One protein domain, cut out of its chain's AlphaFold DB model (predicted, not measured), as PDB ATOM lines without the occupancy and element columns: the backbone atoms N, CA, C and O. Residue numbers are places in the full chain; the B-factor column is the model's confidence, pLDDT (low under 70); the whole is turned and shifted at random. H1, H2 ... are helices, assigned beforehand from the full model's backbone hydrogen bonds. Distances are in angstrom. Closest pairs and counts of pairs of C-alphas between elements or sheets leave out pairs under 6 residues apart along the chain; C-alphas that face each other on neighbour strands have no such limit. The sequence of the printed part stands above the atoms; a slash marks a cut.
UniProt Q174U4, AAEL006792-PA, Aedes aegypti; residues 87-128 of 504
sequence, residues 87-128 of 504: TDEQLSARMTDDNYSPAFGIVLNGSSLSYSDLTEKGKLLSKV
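AT A GLANCE: This is residues 87 to 128 of the 504 residues of the protein "AAEL006792-PA" of Aedes aegypti (UniProt Q174U4). This is a drawn-out chain with little regular structure: helix H1 at one end, the short helices H2 and H3 toward the other, and a small loop between them where residues 100 to 101 fold back beside 106 to 107. Residues 87 to 93 and 112 to 128 stick out. The printed part has 42 residues; the class is all helix, in the order H1, H2, H3 with no named strand, though the helices hold only 16 residues. It is only just loose, close to extended, with a radius of gyration of the C-alphas of 13.5 A, and spans 39 by 20 by 11 A.

HOW THE PARTS SIT: H1, residues 88 to 95, is apart from H2, residues 116 to 119, and from H3, residues 122 to 125. H2 and H3 meet only through their link. Residues 100 to 101 pair with 106 to 107, antiparallel. Every O i to N i+4 pair of H1 is within hydrogen-bond range; H2 and H3 are too short for such a pair.

IN THESE COORDINATES: H1 runs 10.3 A from C-alpha 88 at (165.132, 123.920, 141.720). H2 spans 5.6 A, and H3 5.7 A, ending at C-alpha 125 at (161.305, 106.018, 113.200).

THE WHOLE: The two C-alphas farthest apart, of Thr 87 and Lys 123, are 39.7 A apart. The printed part has no cut. H1 to H2 is a long link, H2 to H3 a tight one. Residues 110 to 128 have pLDDT under 70.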
ATOM      1  N   THR A  87     166.826 120.146 144.394       89.50
ATOM      2  CA  THR A  87     166.401 121.555 144.479       89.50
ATOM      3  C   THR A  87     166.160 122.142 143.087       89.50
ATOM      4  O   THR A  87     166.679 121.632 142.097       89.50
ATOM      5  N   ASP A  88     165.403 123.236 142.997       89.44
ATOM      6  CA  ASP A  88     165.132 123.920 141.720       89.44
ATOM      7  C   ASP A  88     166.421 124.427 141.037       89.44
ATOM      8  O   ASP A  88     166.593 124.318 139.825       89.44
ATOM      9  N   GLU A  89     167.403 124.862 141.830       90.94
ATOM     10  CA  GLU A  89     168.748 125.223 141.365       90.94
ATOM     11  C   GLU A  89     169.512 124.016 140.782       90.94
ATOM     12  O   GLU A  89     170.107 124.098 139.710       90.94
ATOM     13  N   GLN A  90     169.449 122.849 141.433       87.88
ATOM     14  CA  GLN A  90     170.067 121.623 140.911       87.88
ATOM     15  C   GLN A  90     169.334 121.082 139.676       87.88
ATOM     16  O   GLN A  90     169.952 120.451 138.818       87.88
ATOM     17  N   LEU A  91     168.021 121.302 139.586       88.25
ATOM     18  CA  LEU A  91     167.214 120.912 138.437       88.25
ATOM     19  C   LEU A  91     167.497 121.816 137.232       88.25
ATOM     20  O   LEU A  91     167.736 121.297 136.147       88.25
ATOM     21  N   SER A  92     167.535 123.136 137.422       88.25
ATOM     22  CA  SER A  92     167.883 124.091 136.364       88.25
ATOM     23  C   SER A  92     169.317 123.897 135.863       88.25
ATOM     24  O   SER A  92     169.517 123.857 134.652       88.25
ATOM     25  N   ALA A  93     170.286 123.627 136.748       88.88
ATOM     26  CA  ALA A  93     171.640 123.235 136.341       88.88
ATOM     27  C   ALA A  93     171.646 121.979 135.442       88.88
ATOM     28  O   ALA A  93     172.306 121.961 134.405       88.88
ATOM     29  N   ARG A  94     170.839 120.957 135.763       86.31
ATOM     30  CA  ARG A  94     170.676 119.766 134.902       86.31
ATOM     31  C   ARG A  94     169.918 120.031 133.603       86.31
ATOM     32  O   ARG A  94     170.086 119.275 132.655       86.31
ATOM     33  N   MET A  95     169.072 121.060 133.543       89.69
ATOM     34  CA  MET A  95     168.417 121.486 132.299       89.69
ATOM     35  C   MET A  95     169.375 122.241 131.367       89.69
ATOM     36  O   MET A  95     169.101 122.322 130.172       89.69
ATOM     37  N   THR A  96     170.485 122.772 131.893       90.25
ATOM     38  CA  THR A  96     171.556 123.403 131.100       90.25
ATOM     39  C   THR A  96     172.646 122.437 130.624       90.25
ATOM     40  O   THR A  96     173.502 122.852 129.848       90.25
ATOM     41  N   ASP A  97     172.630 121.166 131.045       88.19
ATOM     42  CA  ASP A  97     173.576 120.152 130.561       88.19
ATOM     43  C   ASP A  97     173.313 119.801 129.081       88.19
ATOM     44  O   ASP A  97     172.175 119.521 128.711       88.19
ATOM     45  N   ASP A  98     174.359 119.659 128.255       85.06
ATOM     46  CA  ASP A  98     174.246 119.227 126.840       85.06
ATOM     47  C   ASP A  98     173.543 117.862 126.661       85.06
ATOM     48  O   ASP A  98     173.008 117.534 125.603       85.06
ATOM     49  N   ASN A  99     173.563 117.043 127.716       87.00
ATOM     50  CA  ASN A  99     172.918 115.735 127.780       87.00
ATOM     51  C   ASN A  99     171.409 115.812 128.087       87.00
ATOM     52  O   ASN A  99     170.717 114.791 128.030       87.00
ATOM     53  N   TYR A 100     170.882 116.980 128.453       90.12
ATOM     54  CA  TYR A 100     169.453 117.185 128.652       90.12
ATOM     55  C   TYR A 100     168.718 117.175 127.312       90.12
ATOM     56  O   TYR A 100     169.143 117.782 126.335       90.12
ATOM     57  N   SER A 101     167.575 116.492 127.259       89.62
ATOM     58  CA  SER A 101     166.699 116.493 126.092       89.62
ATOM     59  C   SER A 101     165.459 117.354 126.359       89.62
ATOM     60  O   SER A 101     164.540 116.873 127.030       89.62
ATOM     61  N   PRO A 102     165.364 118.584 125.808       88.12
ATOM     62  CA  PRO A 102     164.220 119.471 126.041       88.12
ATOM     63  C   PRO A 102     162.883 118.862 125.599       88.12
ATOM     64  O   PRO A 102     161.881 118.992 126.296       88.12
ATOM     65  N   ALA A 103     162.884 118.109 124.492       87.62
ATOM     66  CA  ALA A 103     161.694 117.437 123.967       87.62
ATOM     67  C   ALA A 103     161.089 116.409 124.939       87.62
ATOM     68  O   ALA A 103     159.874 116.197 124.960       87.62
ATOM     69  N   PHE A 104     161.932 115.767 125.752       87.50
ATOM     70  CA  PHE A 104     161.529 114.675 126.635       87.50
ATOM     71  C   PHE A 104     161.622 115.011 128.125       87.50
ATOM     72  O   PHE A 104     161.043 114.282 128.922       87.50
ATOM     73  N   GLY A 105     162.298 116.091 128.523       87.06
ATOM     74  CA  GLY A 105     162.485 116.446 129.933       87.06
ATOM     75  C   GLY A 105     163.362 115.455 130.707       87.06
ATOM     76  O   GLY A 105     163.179 115.284 131.909       87.06
ATOM     77  N   ILE A 106     164.280 114.764 130.023       87.31
ATOM     78  CA  ILE A 106     165.158 113.736 130.605       87.31
ATOM     79  C   ILE A 106     166.620 114.010 130.257       87.31
ATOM     80  O   ILE A 106     166.925 114.448 129.149       87.31
ATOM     81  N   VAL A 107     167.524 113.703 131.188       86.44
ATOM     82  CA  VAL A 107     168.971 113.681 130.930       86.44
ATOM     83  C   VAL A 107     169.342 112.317 130.348       86.44
ATOM     84  O   VAL A 107     169.025 111.275 130.925       86.44
ATOM     85  N   LEU A 108     169.988 112.322 129.185       84.12
ATOM     86  CA  LEU A 108     170.438 111.135 128.466       84.12
ATOM     87  C   LEU A 108     171.876 110.795 128.872       84.12
ATOM     88  O   LEU A 108     172.730 111.671 128.953       84.12
ATOM     89  N   ASN A 109     172.186 109.516 129.096       77.88
ATOM     90  CA  ASN A 109     173.564 109.124 129.388       77.88
ATOM     91  C   ASN A 109     174.389 109.011 128.089       77.88
ATOM     92  O   ASN A 109     174.491 107.933 127.488       77.88
ATOM     93  N   GLY A 110     174.972 110.139 127.667       64.00
ATOM     94  CA  GLY A 110     175.737 110.281 126.423       64.00
ATOM     95  C   GLY A 110     176.944 109.344 126.282       64.00
ATOM     96  O   GLY A 110     177.408 109.113 125.170       64.00
ATOM     97  N   SER A 111     177.417 108.710 127.363       63.50
ATOM     98  CA  SER A 111     178.568 107.793 127.326       63.50
ATOM     99  C   SER A 111     178.314 106.454 126.612       63.50
ATOM    100  O   SER A 111     179.209 105.613 126.574       63.50
ATOM    101  N   SER A 112     177.093 106.198 126.128       56.69
ATOM    102  CA  SER A 112     176.676 104.889 125.592       56.69
ATOM    103  C   SER A 112     176.083 104.916 124.181       56.69
ATOM    104  O   SER A 112     175.870 103.855 123.595       56.69
ATOM    105  N   LEU A 113     175.812 106.101 123.625       57.53
ATOM    106  CA  LEU A 113     175.129 106.268 122.342       57.53
ATOM    107  C   LEU A 113     175.836 107.345 121.517       57.53
ATOM    108  O   LEU A 113     175.670 108.534 121.779       57.53
ATOM    109  N   SER A 114     176.595 106.939 120.495       58.53
ATOM    110  CA  SER A 114     177.060 107.901 119.497       58.53
ATOM    111  C   SER A 114     175.856 108.359 118.664       58.53
ATOM    112  O   SER A 114     175.063 107.544 118.180       58.53
ATOM    113  N   TYR A 115     175.695 109.674 118.499       57.34
ATOM    114  CA  TYR A 115     174.630 110.224 117.655       57.34
ATOM    115  C   TYR A 115     174.819 109.829 116.178       57.34
ATOM    116  O   TYR A 115     173.839 109.667 115.453       57.34
ATOM    117  N   SER A 116     176.061 109.573 115.759       59.25
ATOM    118  CA  SER A 116     176.420 109.086 114.423       59.25
ATOM    119  C   SER A 116     175.799 107.717 114.096       59.25
ATOM    120  O   SER A 116     175.254 107.549 113.007       59.25
ATOM    121  N   ASP A 117     175.769 106.775 115.048       60.00
ATOM    122  CA  ASP A 117     175.170 105.435 114.867       60.00
ATOM    123  C   ASP A 117     173.626 105.443 114.810       60.00
ATOM    124  O   ASP A 117     172.982 104.401 114.605       60.00
ATOM    125  N   LEU A 118     173.005 106.598 115.065       58.97
ATOM    126  CA  LEU A 118     171.555 106.796 115.048       58.97
ATOM    127  C   LEU A 118     171.070 107.439 113.740       58.97
ATOM    128  O   LEU A 118     169.921 107.212 113.357       58.97
ATOM    129  N   THR A 119     171.929 108.149 113.004       56.06
ATOM    130  CA  THR A 119     171.563 108.811 111.739       56.06
ATOM    131  C   THR A 119     171.159 107.802 110.657       56.06
ATOM    132  O   THR A 119     170.141 107.979 109.985       56.06
ATOM    133  N   GLU A 120     171.861 106.667 110.552       55.91
ATOM    134  CA  GLU A 120     171.476 105.561 109.653       55.91
ATOM    135  C   GLU A 120     170.124 104.921 110.031       55.91
ATOM    136  O   GLU A 120     169.415 104.357 109.190       55.91
ATOM    137  N   LYS A 121     169.721 105.044 111.302       54.66
ATOM    138  CA  LYS A 121     168.477 104.488 111.852       54.66
ATOM    139  C   LYS A 121     167.260 105.397 111.657       54.66
ATOM    140  O   LYS A 121     166.182 105.044 112.136       54.66
ATOM    141  N   GLY A 122     167.351 106.475 110.870       55.41
ATOM    142  CA  GLY A 122     166.184 107.285 110.476       55.41
ATOM    143  C   GLY A 122     165.029 106.462 109.870       55.41
ATOM    144  O   GLY A 122     163.859 106.785 110.060       55.41
ATOM    145  N   LYS A 123     165.337 105.316 109.240       54.75
ATOM    146  CA  LYS A 123     164.354 104.341 108.720       54.75
ATOM    147  C   LYS A 123     163.637 103.496 109.791       54.75
ATOM    148  O   LYS A 123     162.704 102.773 109.453       54.75
ATOM    149  N   LEU A 124     164.049 103.546 111.063       52.00
ATOM    150  CA  LEU A 124     163.332 102.891 112.166       52.00
ATOM    151  C   LEU A 124     162.210 103.766 112.730       52.00
ATOM    152  O   LEU A 124     161.195 103.215 113.149       52.00
ATOM    153  N   LEU A 125     162.333 105.098 112.688       56.41
ATOM    154  CA  LEU A 125     161.305 106.018 113.200       56.41
ATOM    155  C   LEU A 125     159.965 105.866 112.463       56.41
ATOM    156  O   LEU A 125     158.917 105.907 113.097       56.41
ATOM    157  N   SER A 126     159.987 105.580 111.157       54.12
ATOM    158  CA  SER A 126     158.783 105.268 110.365       54.12
ATOM    159  C   SER A 126     158.170 103.890 110.657       54.12
ATOM    160  O   SER A 126     157.065 103.598 110.202       54.12
ATOM    161  N   LYS A 127     158.872 103.032 111.411       57.22
ATOM    162  CA  LYS A 127     158.434 101.685 111.814       57.22
ATOM    163  C   LYS A 127     158.037 101.606 113.296       57.22
ATOM    164  O   LYS A 127     157.430 100.618 113.714       57.22
ATOM    165  N   VAL A 128     158.346 102.634 114.090       61.12
ATOM    166  CA  VAL A 128     157.785 102.809 115.435       61.12
ATOM    167  C   VAL A 128     156.296 103.123 115.288       61.12
ATOM    168  O   VAL A 128     155.912 104.017 114.539       61.12
TER     169      VAL A 128